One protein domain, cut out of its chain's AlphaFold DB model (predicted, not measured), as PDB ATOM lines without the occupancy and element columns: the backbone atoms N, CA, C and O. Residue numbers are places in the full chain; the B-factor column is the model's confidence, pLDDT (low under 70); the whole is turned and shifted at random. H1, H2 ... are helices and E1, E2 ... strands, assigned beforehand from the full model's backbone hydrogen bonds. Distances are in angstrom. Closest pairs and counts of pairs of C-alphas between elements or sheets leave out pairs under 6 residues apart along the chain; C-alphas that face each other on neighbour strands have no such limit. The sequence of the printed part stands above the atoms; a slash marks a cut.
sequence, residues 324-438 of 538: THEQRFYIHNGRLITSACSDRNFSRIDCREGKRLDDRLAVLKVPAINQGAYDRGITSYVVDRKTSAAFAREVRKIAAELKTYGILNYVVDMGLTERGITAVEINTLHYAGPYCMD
ATOM      1  N   THR A 324     162.130 112.728 127.306       90.19
ATOM      2  CA  THR A 324     161.401 112.598 128.579       90.19
ATOM      3  C   THR A 324     162.022 113.447 129.673       90.19
ATOM      4  O   THR A 324     161.321 113.934 130.556       90.19
ATOM      5  N   HIS A 325     163.339 113.632 129.593       93.06
ATOM      6  CA  HIS A 325     164.126 114.406 130.537       93.06
ATOM      7  C   HIS A 325     164.896 115.487 129.797       93.06
ATOM      8  O   HIS A 325     165.346 115.232 128.681       93.06
ATOM      9  N   GLU A 326     165.090 116.644 130.420       92.25
ATOM     10  CA  GLU A 326     165.855 117.757 129.861       92.25
ATOM     11  C   GLU A 326     166.733 118.423 130.927       92.25
ATOM     12  O   GLU A 326     166.343 118.586 132.088       92.25
ATOM     13  N   GLN A 327     167.933 118.835 130.524       94.12
ATOM     14  CA  GLN A 327     168.794 119.694 131.324       94.12
ATOM     15  C   GLN A 327     169.618 120.623 130.436       94.12
ATOM     16  O   GLN A 327     170.139 120.212 129.396       94.12
ATOM     17  N   ARG A 328     169.786 121.863 130.892       94.19
ATOM     18  CA  ARG A 328     170.507 122.915 130.183       94.19
ATOM     19  C   ARG A 328     171.942 123.046 130.675       94.19
ATOM     20  O   ARG A 328     172.198 123.085 131.880       94.19
ATOM     21  N   PHE A 329     172.882 123.178 129.745       96.12
ATOM     22  CA  PHE A 329     174.308 123.318 130.028       96.12
ATOM     23  C   PHE A 329     174.891 124.545 129.342       96.12
ATOM     24  O   PHE A 329     174.630 124.807 128.172       96.12
ATOM     25  N   TYR A 330     175.741 125.271 130.062       94.75
ATOM     26  CA  TYR A 330     176.279 126.550 129.618       94.75
ATOM     27  C   TYR A 330     177.765 126.406 129.286       94.75
ATOM     28  O   TYR A 330     178.546 125.921 130.113       94.75
ATOM     29  N   ILE A 331     178.161 126.808 128.078       94.56
ATOM     30  CA  ILE A 331     179.524 126.686 127.564       94.56
ATOM     31  C   ILE A 331     180.077 128.081 127.288       94.56
ATOM     32  O   ILE A 331     179.490 128.845 126.532       94.56
ATOM     33  N   HIS A 332     181.238 128.391 127.862       92.94
ATOM     34  CA  HIS A 332     181.985 129.614 127.568       92.94
ATOM     35  C   HIS A 332     183.453 129.278 127.317       92.94
ATOM     36  O   HIS A 332     184.043 128.471 128.044       92.94
ATOM     37  N   ASN A 333     184.053 129.881 126.289       91.25
ATOM     38  CA  ASN A 333     185.421 129.588 125.853       91.25
ATOM     39  C   ASN A 333     185.692 128.078 125.673       91.25
ATOM     40  O   ASN A 333     186.746 127.559 126.060       91.25
ATOM     41  N   GLY A 334     184.710 127.352 125.125       92.25
ATOM     42  CA  GLY A 334     184.781 125.909 124.879       92.25
ATOM     43  C   GLY A 334     184.821 125.059 126.154       92.25
ATOM     44  O   GLY A 334     185.312 123.930 126.133       92.25
ATOM     45  N   ARG A 335     184.364 125.594 127.294       94.50
ATOM     46  CA  ARG A 335     184.322 124.890 128.582       94.50
ATOM     47  C   ARG A 335     182.932 124.939 129.197       94.50
ATOM     48  O   ARG A 335     182.316 125.995 129.267       94.50
ATOM     49  N   LEU A 336     182.487 123.796 129.720       96.25
ATOM     50  CA  LEU A 336     181.267 123.697 130.521       96.25
ATOM     51  C   LEU A 336     181.425 124.482 131.832       96.25
ATOM     52  O   LEU A 336     182.153 124.042 132.731       96.25
ATOM     53  N   ILE A 337     180.714 125.604 131.955       94.06
ATOM     54  CA  ILE A 337     180.763 126.483 133.129       94.06
ATOM     55  C   ILE A 337     179.802 126.030 134.229       94.06
ATOM     56  O   ILE A 337     180.236 125.872 135.368       94.06
ATOM     57  N   THR A 338     178.544 125.748 133.892       94.06
ATOM     58  CA  THR A 338     177.477 125.381 134.834       94.06
ATOM     59  C   THR A 338     176.355 124.618 134.117       94.06
ATOM     60  O   THR A 338     176.349 124.551 132.883       94.06
ATOM     61  N   SER A 339     175.422 124.035 134.868       94.69
ATOM     62  CA  SER A 339     174.165 123.489 134.344       94.69
ATOM     63  C   SER A 339     172.981 123.903 135.211       94.69
ATOM     64  O   SER A 339     173.153 124.230 136.384       94.69
ATOM     65  N   ALA A 340     171.785 123.885 134.632       93.31
ATOM     66  CA  ALA A 340     170.537 124.176 135.325       93.31
ATOM     67  C   ALA A 340     169.471 123.156 134.929       93.31
ATOM     68  O   ALA A 340     169.430 122.703 133.781       93.31
ATOM     69  N   CYS A 341     168.615 122.790 135.881       91.88
ATOM     70  CA  CYS A 341     167.397 122.057 135.574       91.88
ATOM     71  C   CYS A 341     166.511 122.906 134.650       91.88
ATOM     72  O   CYS A 341     166.278 124.082 134.928       91.88
ATOM     73  N   SER A 342     166.024 122.313 133.559       88.62
ATOM     74  CA  SER A 342     165.184 123.009 132.575       88.62
ATOM     75  C   SER A 342     163.707 123.113 132.993       88.62
ATOM     76  O   SER A 342     162.846 123.334 132.144       88.62
ATOM     77  N   ASP A 343     163.396 122.915 134.281       88.12
ATOM     78  CA  ASP A 343     162.030 123.019 134.794       88.12
ATOM     79  C   ASP A 343     161.575 124.477 134.683       88.12
ATOM     80  O   ASP A 343     162.233 125.398 135.171       88.12
ATOM     81  N   ARG A 344     160.451 124.698 134.005       80.88
ATOM     82  CA  ARG A 344     159.918 126.034 133.740       80.88
ATOM     83  C   ARG A 344     159.372 126.717 134.988       80.88
ATOM     84  O   ARG A 344     159.286 127.940 134.994       80.88
ATOM     85  N   ASN A 345     159.064 125.960 136.039       82.31
ATOM     86  CA  ASN A 345     158.606 126.509 137.316       82.31
ATOM     87  C   ASN A 345     159.755 127.015 138.191       82.31
ATOM     88  O   ASN A 345     159.521 127.591 139.254       82.31
ATOM     89  N   PHE A 346     160.996 126.785 137.764       88.00
ATOM     90  CA  PHE A 346     162.168 127.194 138.508       88.00
ATOM     91  C   PHE A 346     162.633 128.604 138.138       88.00
ATOM     92  O   PHE A 346     162.577 129.044 136.985       88.00
ATOM     93  N   SER A 347     163.167 129.276 139.151       88.62
ATOM     94  CA  SER A 347     163.920 130.529 139.067       88.62
ATOM     95  C   SER A 347     165.157 130.443 139.962       88.62
ATOM     96  O   SER A 347     165.458 129.393 140.542       88.62
ATOM     97  N   ARG A 348     165.902 131.537 140.109       88.75
ATOM     98  CA  ARG A 348     167.125 131.588 140.911       88.75
ATOM     99  C   ARG A 348     166.960 131.069 142.340       88.75
ATOM    100  O   ARG A 348     167.895 130.458 142.864       88.75
ATOM    101  N   ILE A 349     165.826 131.314 142.986       89.69
ATOM    102  CA  ILE A 349     165.576 130.865 144.367       89.69
ATOM    103  C   ILE A 349     165.510 129.336 144.488       89.69
ATOM    104  O   ILE A 349     165.816 128.791 145.541       89.69
ATOM    105  N   ASP A 350     165.239 128.635 143.386       91.25
ATOM    106  CA  ASP A 350     165.253 127.172 143.315       91.25
ATOM    107  C   ASP A 350     166.659 126.615 143.028       91.25
ATOM    108  O   ASP A 350     166.852 125.398 142.921       91.25
ATOM    109  N   CYS A 351     167.662 127.481 142.856       88.00
ATOM    110  CA  CYS A 351     169.038 127.067 142.623       88.00
ATOM    111  C   CYS A 351     169.632 126.407 143.870       88.00
ATOM    112  O   CYS A 351     169.496 126.892 144.993       88.00
ATOM    113  N   ARG A 352     170.374 125.318 143.669       85.25
ATOM    114  CA  ARG A 352     171.079 124.641 144.755       85.25
ATOM    115  C   ARG A 352     172.378 125.366 145.068       85.25
ATOM    116  O   ARG A 352     173.333 125.311 144.290       85.25
ATOM    117  N   GLU A 353     172.430 125.997 146.231       81.19
ATOM    118  CA  GLU A 353     173.608 126.740 146.654       81.19
ATOM    119  C   GLU A 353     174.888 125.883 146.612       81.19
ATOM    120  O   GLU A 353     174.907 124.700 146.964       81.19
ATOM    121  N   GLY A 354     175.968 126.475 146.094       81.31
ATOM    122  CA  GLY A 354     177.274 125.827 145.962       81.31
ATOM    123  C   GLY A 354     177.362 124.743 144.879       81.31
ATOM    124  O   GLY A 354     178.449 124.207 144.644       81.31
ATOM    125  N   LYS A 355     176.270 124.412 144.177       87.88
ATOM    126  CA  LYS A 355     176.287 123.419 143.098       87.88
ATOM    127  C   LYS A 355     176.501 124.091 141.748       87.88
ATOM    128  O   LYS A 355     175.675 124.846 141.257       87.88
ATOM    129  N   ARG A 356     177.640 123.772 141.127       91.44
ATOM    130  CA  ARG A 356     177.968 124.187 139.755       91.44
ATOM    131  C   ARG A 356     177.233 123.369 138.694       91.44
ATOM    132  O   ARG A 356     177.021 123.846 137.595       91.44
ATOM    133  N   LEU A 357     176.932 122.104 138.970       94.19
ATOM    134  CA  LEU A 357     176.162 121.256 138.066       94.19
ATOM    135  C   LEU A 357     174.922 120.801 138.822       94.19
ATOM    136  O   LEU A 357     175.054 120.224 139.905       94.19
ATOM    137  N   ASP A 358     173.751 121.097 138.271       93.75
ATOM    138  CA  ASP A 358     172.475 120.678 138.837       93.75
ATOM    139  C   ASP A 358     172.320 119.157 138.673       93.75
ATOM    140  O   ASP A 358     172.642 118.589 137.627       93.75
ATOM    141  N   ASP A 359     171.879 118.463 139.713       94.50
ATOM    142  CA  ASP A 359     171.580 117.029 139.657       94.50
ATOM    143  C   ASP A 359     170.106 116.743 139.359       94.50
ATOM    144  O   ASP A 359     169.723 115.581 139.219       94.50
ATOM    145  N   ARG A 360     169.291 117.794 139.240       95.00
ATOM    146  CA  ARG A 360     167.896 117.694 138.834       95.00
ATOM    147  C   ARG A 360     167.762 117.732 137.320       95.00
ATOM    148  O   ARG A 360     168.399 118.537 136.638       95.00
ATOM    149  N   LEU A 361     166.873 116.890 136.818       93.94
ATOM    150  CA  LEU A 361     166.449 116.844 135.427       93.94
ATOM    151  C   LEU A 361     164.988 117.262 135.360       93.94
ATOM    152  O   LEU A 361     164.182 116.789 136.164       93.94
ATOM    153  N   ALA A 362     164.660 118.134 134.413       92.19
ATOM    154  CA  ALA A 362     163.271 118.440 134.121       92.19
ATOM    155  C   ALA A 362     162.640 117.205 133.487       92.19
ATOM    156  O   ALA A 362     163.253 116.597 132.615       92.19
ATOM    157  N   VAL A 363     161.443 116.837 133.918       90.69
ATOM    158  CA  VAL A 363     160.650 115.736 133.376       90.69
ATOM    159  C   VAL A 363     159.469 116.327 132.632       90.69
ATOM    160  O   VAL A 363     158.680 117.092 133.195       90.69
ATOM    161  N   LEU A 364     159.346 115.951 131.364       82.00
ATOM    162  CA  LEU A 364     158.201 116.310 130.544       82.00
ATOM    163  C   LEU A 364     157.044 115.365 130.867       82.00
ATOM    164  O   LEU A 364     157.108 114.177 130.560       82.00
ATOM    165  N   LYS A 365     155.974 115.892 131.477       74.25
ATOM    166  CA  LYS A 365     154.757 115.109 131.768       74.25
ATOM    167  C   LYS A 365     154.086 114.597 130.495       74.25
ATOM    168  O   LYS A 365     153.551 113.494 130.479       74.25
ATOM    169  N   VAL A 366     154.131 115.406 129.438       75.94
ATOM    170  CA  VAL A 366     153.623 115.072 128.108       75.94
ATOM    171  C   VAL A 366     154.813 115.125 127.149       75.94
ATOM    172  O   VAL A 366     155.086 116.170 126.563       75.94
ATOM    173  N   PRO A 367     155.580 114.027 127.018       73.00
ATOM    174  CA  PRO A 367     156.773 114.005 126.178       73.00
ATOM    175  C   PRO A 367     156.427 114.026 124.686       73.00
ATOM    176  O   PRO A 367     157.314 114.165 123.859       73.00
ATOM    177  N   ALA A 368     155.155 113.867 124.310       76.94
ATOM    178  CA  ALA A 368     154.715 114.009 122.934       76.94
ATOM    179  C   ALA A 368     153.258 114.450 122.832       76.94
ATOM    180  O   ALA A 368     152.421 114.054 123.638       76.94
ATOM    181  N   ILE A 369     152.968 115.214 121.785       78.56
ATOM    182  CA  ILE A 369     151.619 115.596 121.369       78.56
ATOM    183  C   ILE A 369     151.415 115.158 119.921       78.56
ATOM    184  O   ILE A 369     152.390 114.971 119.196       78.56
ATOM    185  N   ASN A 370     150.165 115.012 119.491       79.19
ATOM    186  CA  ASN A 370     149.882 114.583 118.120       79.19
ATOM    187  C   ASN A 370     150.020 115.739 117.117       79.19
ATOM    188  O   ASN A 370     150.552 115.556 116.030       79.19
ATOM    189  N   GLN A 371     149.588 116.950 117.481       81.50
ATOM    190  CA  GLN A 371     149.650 118.110 116.591       81.50
ATOM    191  C   GLN A 371     149.723 119.422 117.380       81.50
ATOM    192  O   GLN A 371     149.112 119.549 118.439       81.50
ATOM    193  N   GLY A 372     150.422 120.418 116.828       76.12
ATOM    194  CA  GLY A 372     150.465 121.784 117.354       76.12
ATOM    195  C   GLY A 372     151.813 122.143 117.968       76.12
ATOM    196  O   GLY A 372     152.822 121.498 117.691       76.12
ATOM    197  N   ALA A 373     151.850 123.215 118.760       74.62
ATOM    198  CA  ALA A 373     153.081 123.653 119.405       74.62
ATOM    199  C   ALA A 373     153.537 122.547 120.353       74.62
ATOM    200  O   ALA A 373     152.816 122.218 121.293       74.62
ATOM    201  N   TYR A 374     154.716 121.973 120.096       70.50
ATOM    202  CA  TYR A 374     155.403 121.064 121.011       70.50
ATOM    203  C   TYR A 374     155.940 121.911 122.163       70.50
ATOM    204  O   TYR A 374     157.129 122.220 122.266       70.50
ATOM    205  N   ASP A 375     155.004 122.397 122.972       62.22
ATOM    206  CA  ASP A 375     155.294 123.144 124.167       62.22
ATOM    207  C   ASP A 375     155.448 122.176 125.336       62.22
ATOM    208  O   ASP A 375     154.747 121.171 125.451       62.22
ATOM    209  N   ARG A 376     156.410 122.483 126.203       60.62
ATOM    210  CA  ARG A 376     156.913 121.601 127.266       60.62
ATOM    211  C   ARG A 376     155.883 121.372 128.386       60.62
ATOM    212  O   ARG A 376     156.165 120.613 129.312       60.62
ATOM    213  N   GLY A 377     154.709 122.008 128.292       57.91
ATOM    214  CA  GLY A 377     153.616 121.931 129.254       57.91
ATOM    215  C   GLY A 377     154.069 122.230 130.684       57.91
ATOM    216  O   GLY A 377     155.048 122.940 130.916       57.91
ATOM    217  N   ILE A 378     153.360 121.644 131.652       62.72
ATOM    218  CA  ILE A 378     153.784 121.635 133.054       62.72
ATOM    219  C   ILE A 378     154.949 120.655 133.194       62.72
ATOM    220  O   ILE A 378     154.763 119.436 133.120       62.72
ATOM    221  N   THR A 379     156.140 121.184 133.445       74.81
ATOM    222  CA  THR A 379     157.308 120.389 133.825       74.81
ATOM    223  C   THR A 379     157.257 120.031 135.309       74.81
ATOM    224  O   THR A 379     156.713 120.766 136.133       74.81
ATOM    225  N   SER A 380     157.793 118.864 135.649       86.69
ATOM    226  CA  SER A 380     158.232 118.544 137.013       86.69
ATOM    227  C   SER A 380     159.732 118.279 136.991       86.69
ATOM    228  O   SER A 380     160.349 118.327 135.929       86.69
ATOM    229  N   TYR A 381     160.326 117.914 138.123       92.56
ATOM    230  CA  TYR A 381     161.728 117.521 138.163       92.56
ATOM    231  C   TYR A 381     161.941 116.233 138.951       92.56
ATOM    232  O   TYR A 381     161.167 115.876 139.838       92.56
ATOM    233  N   VAL A 382     163.042 115.557 138.638       94.94
ATOM    234  CA  VAL A 382     163.571 114.427 139.408       94.94
ATOM    235  C   VAL A 382     165.038 114.672 139.716       94.94
ATOM    236  O   VAL A 382     165.751 115.289 138.928       94.94
ATOM    237  N   VAL A 383     165.508 114.189 140.864       96.19
ATOM    238  CA  VAL A 383     166.937 114.195 141.198       96.19
ATOM    239  C   VAL A 383     167.554 112.905 140.663       96.19
ATOM    240  O   VAL A 383     167.394 111.848 141.265       96.19
ATOM    241  N   ASP A 384     168.292 112.993 139.558       96.00
ATOM    242  CA  ASP A 384     169.026 111.867 138.974       96.00
ATOM    243  C   ASP A 384     170.468 112.284 138.665       96.00
ATOM    244  O   ASP A 384     170.841 112.699 137.563       96.00
ATOM    245  N   ARG A 385     171.318 112.117 139.681       95.69
ATOM    246  CA  ARG A 385     172.754 112.408 139.599       95.69
ATOM    247  C   ARG A 385     173.461 111.601 138.521       95.69
ATOM    248  O   ARG A 385     174.429 112.095 137.942       95.69
ATOM    249  N   LYS A 386     173.038 110.358 138.277       96.94
ATOM    250  CA  LYS A 386     173.722 109.460 137.341       96.94
ATOM    251  C   LYS A 386     173.496 109.942 135.914       96.94
ATOM    252  O   LYS A 386     174.467 110.080 135.165       96.94
ATOM    253  N   THR A 387     172.247 110.245 135.572       96.69
ATOM    254  CA  THR A 387     171.871 110.742 134.248       96.69
ATOM    255  C   THR A 387     172.368 112.170 134.027       96.69
ATOM    256  O   THR A 387     173.010 112.415 133.007       96.69
ATOM    257  N   SER A 388     172.238 113.077 135.006       96.88
ATOM    258  CA  SER A 388     172.835 114.427 134.936       96.88
ATOM    259  C   SER A 388     174.357 114.378 134.713       96.88
ATOM    260  O   SER A 388     174.902 115.044 133.826       96.88
ATOM    261  N   ALA A 389     175.078 113.512 135.437       97.62
ATOM    262  CA  ALA A 389     176.514 113.338 135.224       97.62
ATOM    263  C   ALA A 389     176.838 112.771 133.831       97.62
ATOM    264  O   ALA A 389     177.873 113.121 133.257       97.62
ATOM    265  N   ALA A 390     175.982 111.905 133.282       97.94
ATOM    266  CA  ALA A 390     176.127 111.379 131.930       97.94
ATOM    267  C   ALA A 390     175.892 112.464 130.866       97.94
ATOM    268  O   ALA A 390     176.731 112.607 129.977       97.94
ATOM    269  N   PHE A 391     174.855 113.293 131.018       98.25
ATOM    270  CA  PHE A 391     174.642 114.481 130.186       98.25
ATOM    271  C   PHE A 391     175.871 115.394 130.218       98.25
ATOM    272  O   PHE A 391     176.429 115.727 129.176       98.25
ATOM    273  N   ALA A 392     176.387 115.713 131.408       98.19
ATOM    274  CA  ALA A 392     177.568 116.559 131.549       98.19
ATOM    275  C   ALA A 392     178.828 115.962 130.890       98.19
ATOM    276  O   ALA A 392     179.728 116.706 130.495       98.19
ATOM    277  N   ARG A 393     178.964 114.629 130.818       98.31
ATOM    278  CA  ARG A 393     180.073 113.978 130.096       98.31
ATOM    279  C   ARG A 393     179.925 114.152 128.588       98.31
ATOM    280  O   ARG A 393     180.903 114.533 127.952       98.31
ATOM    281  N   GLU A 394     178.728 113.948 128.043       98.12
ATOM    282  CA  GLU A 394     178.457 114.179 126.618       98.12
ATOM    283  C   GLU A 394     178.657 115.647 126.231       98.12
ATOM    284  O   GLU A 394     179.349 115.940 125.261       98.12
ATOM    285  N   VAL A 395     178.201 116.590 127.060       98.38
ATOM    286  CA  VAL A 395     178.421 118.026 126.823       98.38
ATOM    287  C   VAL A 395     179.899 118.392 126.784       98.38
ATOM    288  O   VAL A 395     180.305 119.229 125.983       98.38
ATOM    289  N   ARG A 396     180.744 117.768 127.612       98.38
ATOM    290  CA  ARG A 396     182.196 118.003 127.543       98.38
ATOM    291  C   ARG A 396     182.802 117.502 126.229       98.38
ATOM    292  O   ARG A 396     183.733 118.141 125.749       98.38
ATOM    293  N   LYS A 397     182.284 116.411 125.652       97.75
ATOM    294  CA  LYS A 397     182.703 115.924 124.325       97.75
ATOM    295  C   LYS A 397     182.275 116.899 123.230       97.75
ATOM    296  O   LYS A 397     183.124 117.329 122.458       97.75
ATOM    297  N   ILE A 398     181.008 117.329 123.254       97.12
ATOM    298  CA  ILE A 398     180.474 118.364 122.353       97.12
ATOM    299  C   ILE A 398     181.340 119.630 122.433       97.12
ATOM    300  O   ILE A 398     181.788 120.140 121.413       97.12
ATOM    301  N   ALA A 399     181.648 120.099 123.645       96.81
ATOM    302  CA  ALA A 399     182.468 121.288 123.857       96.81
ATOM    303  C   ALA A 399     183.903 121.144 123.354       96.81
ATOM    304  O   ALA A 399     184.425 122.082 122.753       96.81
ATOM    305  N   ALA A 400     184.533 119.989 123.571       96.56
ATOM    306  CA  ALA A 400     185.873 119.722 123.066       96.56
ATOM    307  C   ALA A 400     185.913 119.719 121.532       96.56
ATOM    308  O   ALA A 400     186.840 120.280 120.956       96.56
ATOM    309  N   GLU A 401     184.902 119.136 120.888       95.38
ATOM    310  CA  GLU A 401     184.821 119.053 119.433       95.38
ATOM    311  C   GLU A 401     184.471 120.401 118.799       95.38
ATOM    312  O   GLU A 401     185.195 120.878 117.939       95.38
ATOM    313  N   LEU A 402     183.431 121.093 119.273       92.94
ATOM    314  CA  LEU A 402     183.046 122.406 118.742       92.94
ATOM    315  C   LEU A 402     184.144 123.463 118.911       92.94
ATOM    316  O   LEU A 402     184.318 124.333 118.055       92.94
ATOM    317  N   LYS A 403     184.958 123.340 119.964       92.88
ATOM    318  CA  LYS A 403     186.117 124.207 120.177       92.88
ATOM    319  C   LYS A 403     187.132 124.139 119.032       92.88
ATOM    320  O   LYS A 403     187.739 125.167 118.739       92.88
ATOM    321  N   THR A 404     187.325 122.989 118.374       91.50
ATOM    322  CA  THR A 404     188.290 122.876 117.260       91.50
ATOM    323  C   THR A 404     187.849 123.653 116.019       91.50
ATOM    324  O   THR A 404     188.678 123.955 115.170       91.50
ATOM    325  N   TYR A 405     186.570 124.029 115.951       88.75
ATOM    326  CA  TYR A 405     185.972 124.830 114.881       88.75
ATOM    327  C   TYR A 405     185.780 126.307 115.269       88.75
ATOM    328  O   TYR A 405     185.114 127.047 114.552       88.75
ATOM    329  N   GLY A 406     186.311 126.748 116.418       87.88
ATOM    330  CA  GLY A 406     186.141 128.126 116.898       87.88
ATOM    331  C   GLY A 406     184.754 128.430 117.483       87.88
ATOM    332  O   GLY A 406     184.454 129.581 117.790       87.88
ATOM    333  N   ILE A 407     183.912 127.414 117.697       89.25
ATOM    334  CA  ILE A 407     182.593 127.562 118.318       89.25
ATOM    335  C   ILE A 407     182.762 127.454 119.838       89.25
ATOM    336  O   ILE A 407     182.924 126.367 120.400       89.25
ATOM    337  N   LEU A 408     182.773 128.603 120.516       89.88
ATOM    338  CA  LEU A 408     183.244 128.702 121.903       89.88
ATOM    339  C   LEU A 408     182.167 129.035 122.938       89.88
ATOM    340  O   LEU A 408     182.345 128.690 124.108       89.88
ATOM    341  N   ASN A 409     181.099 129.724 122.539       89.81
ATOM    342  CA  ASN A 409     180.134 130.334 123.452       89.81
ATOM    343  C   ASN A 409     178.719 129.965 123.035       89.81
ATOM    344  O   ASN A 409     178.245 130.425 122.003       89.81
ATOM    345  N   TYR A 410     178.057 129.129 123.825       91.75
ATOM    346  CA  TYR A 410     176.704 128.670 123.533       91.75
ATOM    347  C   TYR A 410     176.106 127.955 124.744       91.75
ATOM    348  O   TYR A 410     176.770 127.693 125.748       91.75
ATOM    349  N   VAL A 411     174.830 127.623 124.637       93.38
ATOM    350  CA  VAL A 411     174.119 126.763 125.574       93.38
ATOM    351  C   VAL A 411     173.666 125.526 124.832       93.38
ATOM    352  O   VAL A 411     173.234 125.635 123.694       93.38
ATOM    353  N   VAL A 412     173.776 124.359 125.452       94.56
ATOM    354  CA  VAL A 412     173.273 123.107 124.888       94.56
ATOM    355  C   VAL A 412     172.234 122.520 125.824       94.56
ATOM    356  O   VAL A 412     172.480 122.360 127.023       94.56
ATOM    357  N   ASP A 413     171.078 122.197 125.265       94.00
ATOM    358  CA  ASP A 413     170.060 121.421 125.958       94.00
ATOM    359  C   ASP A 413     170.286 119.949 125.654       94.00
ATOM    360  O   ASP A 413     170.389 119.546 124.495       94.00
ATOM    361  N   MET A 414     170.388 119.143 126.704       96.44
ATOM    362  CA  MET A 414     170.511 117.695 126.604       96.44
ATOM    363  C   MET A 414     169.208 117.051 127.035       96.44
ATOM    364  O   MET A 414     168.587 117.502 127.998       96.44
ATOM    365  N   GLY A 415     168.835 115.967 126.363       94.62
ATOM    366  CA  GLY A 415     167.641 115.211 126.686       94.62
ATOM    367  C   GLY A 415     167.842 113.704 126.674       94.62
ATOM    368  O   GLY A 415     168.833 113.181 126.158       94.62
ATOM    369  N   LEU A 416     166.888 113.001 127.285       94.50
ATOM    370  CA  LEU A 416     166.804 111.542 127.252       94.50
ATOM    371  C   LEU A 416     165.684 111.112 126.308       94.50
ATOM    372  O   LEU A 416     164.529 111.460 126.528       94.50
ATOM    373  N   THR A 417     166.030 110.329 125.294       93.00
ATOM    374  CA  THR A 417     165.110 109.797 124.276       93.00
ATOM    375  C   THR A 417     165.164 108.269 124.277       93.00
ATOM    376  O   THR A 417     165.982 107.674 124.984       93.00
ATOM    377  N   GLU A 418     164.368 107.617 123.431       92.81
ATOM    378  CA  GLU A 418     164.502 106.174 123.172       92.81
ATOM    379  C   GLU A 418     165.895 105.779 122.630       92.81
ATOM    380  O   GLU A 418     166.352 104.662 122.852       92.81
ATOM    381  N   ARG A 419     166.635 106.715 122.010       94.38
ATOM    382  CA  ARG A 419     168.024 106.532 121.526       94.38
ATOM    383  C   ARG A 419     169.084 106.860 122.589       94.38
ATOM    384  O   ARG A 419     170.275 107.048 122.290       94.38
ATOM    385  N   GLY A 420     168.653 106.980 123.842       95.38
ATOM    386  CA  GLY A 420     169.464 107.412 124.969       95.38
ATOM    387  C   GLY A 420     169.690 108.923 124.982       95.38
ATOM    388  O   GLY A 420     168.825 109.707 124.591       95.38
ATOM    389  N   ILE A 421     170.863 109.330 125.471       96.75
ATOM    390  CA  ILE A 421     171.243 110.740 125.647       96.75
ATOM    391  C   ILE A 421     171.420 111.410 124.282       96.75
ATOM    392  O   ILE A 421     172.194 110.907 123.458       96.75
ATOM    393  N   THR A 422     170.748 112.538 124.064       95.56
ATOM    394  CA  THR A 422     170.796 113.330 122.827       95.56
ATOM    395  C   THR A 422     170.923 114.817 123.125       95.56
ATOM    396  O   THR A 422     170.515 115.291 124.185       95.56
ATOM    397  N   ALA A 423     171.491 115.568 122.185       94.88
ATOM    398  CA  ALA A 423     171.419 117.020 122.200       94.88
ATOM    399  C   ALA A 423     170.093 117.477 121.564       94.88
ATOM    400  O   ALA A 423     169.775 117.113 120.430       94.88
ATOM    401  N   VAL A 424     169.315 118.269 122.296       90.50
ATOM    402  CA  VAL A 424     167.996 118.765 121.883       90.50
ATOM    403  C   VAL A 424     168.136 120.011 121.018       90.50
ATOM    404  O   VAL A 424     167.500 120.099 119.966       90.50
ATOM    405  N   GLU A 425     168.952 120.971 121.444       89.00
ATOM    406  CA  GLU A 425     169.196 122.225 120.730       89.00
ATOM    407  C   GLU A 425     170.444 122.944 121.243       89.00
ATOM    408  O   GLU A 425     170.926 122.670 122.346       89.00
ATOM    409  N   ILE A 426     170.948 123.879 120.431       90.44
ATOM    410  CA  ILE A 426     171.909 124.889 120.864       90.44
ATOM    411  C   ILE A 426     171.219 126.253 120.919       90.44
ATOM    412  O   ILE A 426     170.521 126.658 119.996       90.44
ATOM    413  N   ASN A 427     171.444 126.969 122.013       88.88
ATOM    414  CA  ASN A 427     170.910 128.293 122.286       88.88
ATOM    415  C   ASN A 427     172.038 129.328 122.395       88.88
ATOM    416  O   ASN A 427     173.178 129.015 122.754       88.88
ATOM    417  N   THR A 428     171.701 130.590 122.137       87.19
ATOM    418  CA  THR A 428     172.597 131.732 122.347       87.19
ATOM    419  C   THR A 428     172.963 131.856 123.827       87.19
ATOM    420  O   THR A 428     172.076 131.948 124.674       87.19
ATOM    421  N   LEU A 429     174.253 131.946 124.163       88.62
ATOM    422  CA  LEU A 429     174.688 132.099 125.561       88.62
ATOM    423  C   LEU A 429     174.226 133.421 126.199       88.62
ATOM    424  O   LEU A 429     173.883 133.458 127.379       88.62
ATOM    425  N   HIS A 430     174.199 134.489 125.403       84.44
ATOM    426  CA  HIS A 430     173.779 135.841 125.795       84.44
ATOM    427  C   HIS A 430     172.261 136.005 125.924       84.44
ATOM    428  O   HIS A 430     171.779 137.019 126.416       84.44
ATOM    429  N   TYR A 431     171.513 135.002 125.465       76.88
ATOM    430  CA  TYR A 431     170.058 134.952 125.502       76.88
ATOM    431  C   TYR A 431     169.598 133.588 126.026       76.88
ATOM    432  O   TYR A 431     168.606 133.022 125.575       76.88
ATOM    433  N   ALA A 432     170.355 133.011 126.956       67.19
ATOM    434  CA  ALA A 432     170.131 131.648 127.414       67.19
ATOM    435  C   ALA A 432     168.847 131.469 128.241       67.19
ATOM    436  O   ALA A 432     168.555 130.358 128.670       67.19
ATOM    437  N   GLY A 433     168.063 132.533 128.420       63.97
ATOM    438  CA  GLY A 433     166.804 132.517 129.141       63.97
ATOM    439  C   GLY A 433     166.976 132.198 130.629       63.97
ATOM    440  O   GLY A 433     168.031 131.744 131.073       63.97
ATOM    441  N   PRO A 434     165.926 132.426 131.416       62.53
ATOM    442  CA  PRO A 434     165.971 132.118 132.825       62.53
ATOM    443  C   PRO A 434     165.859 130.619 133.029       62.53
ATOM    444  O   PRO A 434     164.953 129.981 132.513       62.53
ATOM    445  N   TYR A 435     166.728 130.047 133.827       69.44
ATOM    446  CA  TYR A 435     166.521 128.768 134.500       69.44
ATOM    447  C   TYR A 435     167.083 128.988 135.904       69.44
ATOM    448  O   TYR A 435     167.735 130.009 136.117       69.44
ATOM    449  N   CYS A 436     166.917 128.073 136.859       81.88
ATOM    450  CA  CYS A 436     167.561 128.189 138.182       81.88
ATOM    451  C   CYS A 436     169.109 128.137 138.145       81.88
ATOM    452  O   CYS A 436     169.748 127.606 139.056       81.88
ATOM    453  N   MET A 437     169.736 128.618 137.073       87.00
ATOM    454  CA  MET A 437     171.150 128.886 136.964       87.00
ATOM    455  C   MET A 437     171.538 129.980 137.958       87.00
ATOM    456  O   MET A 437     170.964 131.061 137.988       87.00
ATOM    457  N   ASP A 438     172.591 129.712 138.717       87.62
ATOM    458  CA  ASP A 438     173.316 130.741 139.453       87.62
ATOM    459  C   ASP A 438     174.210 131.532 138.481       87.62
ATOM    460  O   ASP A 438     175.262 131.033 138.046       87.62
TER     461      ASP A 438
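What this domain is: This is residues 324 to 438 of the 538 residues of the protein "R2K_3 domain-containing protein" of Rhizobium sp. MHM7A (UniProt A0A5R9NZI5). A strongly twisted sheet of six strands curls round one long helix, H1, which packs on one face with E1 and E5 in the middle of the sheet. Two long loops with no named element join the strands, residues 342 to 359 between E2 and E3, with C-alphas 6 to 18 A from the mean of all C-alphas, and residues 365 to 378 between E3 and E4, which reach farther out, at 13 to 25 A from it. The printed part has 115 residues, with named elements in the order E1, E2, E3, E4, H1, E5, E6, class mixed; the sheet is branched and its neighbour pairs are antiparallel. It is compact, with a radius of gyration of the C-alphas of 13.7 A and spans of 39 by 33 by 28 A.

Where its parts are: E1, residues 325 to 332, begins at C-alpha 325 (164.126, 114.406, 130.537) and is 23.6 A long. E2 is residues 335 to 341, E3 360 to 364 and E4 379 to 383. H1, residues 385 to 403, is 26.4 A long. E5, residues 410 to 417, measures 22.2 A; E6, residues 420 to 427, measures 21.1 A and ends at C-alpha 427 (170.910, 128.293, 122.286).

How they stand to each other: E2 and E3 lie on one side of E1, E5 on the other side. In the hairpin E1 and E2, N 330 and O 338 are 3.0 A apart; between E1 and E3, N 326 and O 362 are 2.9 A apart; between E1 and E5, N 329 and O 412 are 2.9 A apart. E4 forms a hairpin with E3 (N 363 to O 380, 2.7 A), and E6 one with E5 (N 424 to O 413, 2.8 A). H1 is on the sheet; its closest C-alphas to E2 are Ala 399 and Arg 335, 6.2 A, and to E5 Phe 391 and Met 414, 6.3 A. In H1 every O i to N i+4 pair is within hydrogen-bond range. E4 and E6 are apart.

The domain as a whole: The C-alphas of Gly 354 and Gln 371, the two farthest apart, are 41.1 A apart. The printed part has no cut. The links E2 to E3 and E3 to E4 are long. Residues 375 to 378 and 432 to 435 have pLDDT under 70.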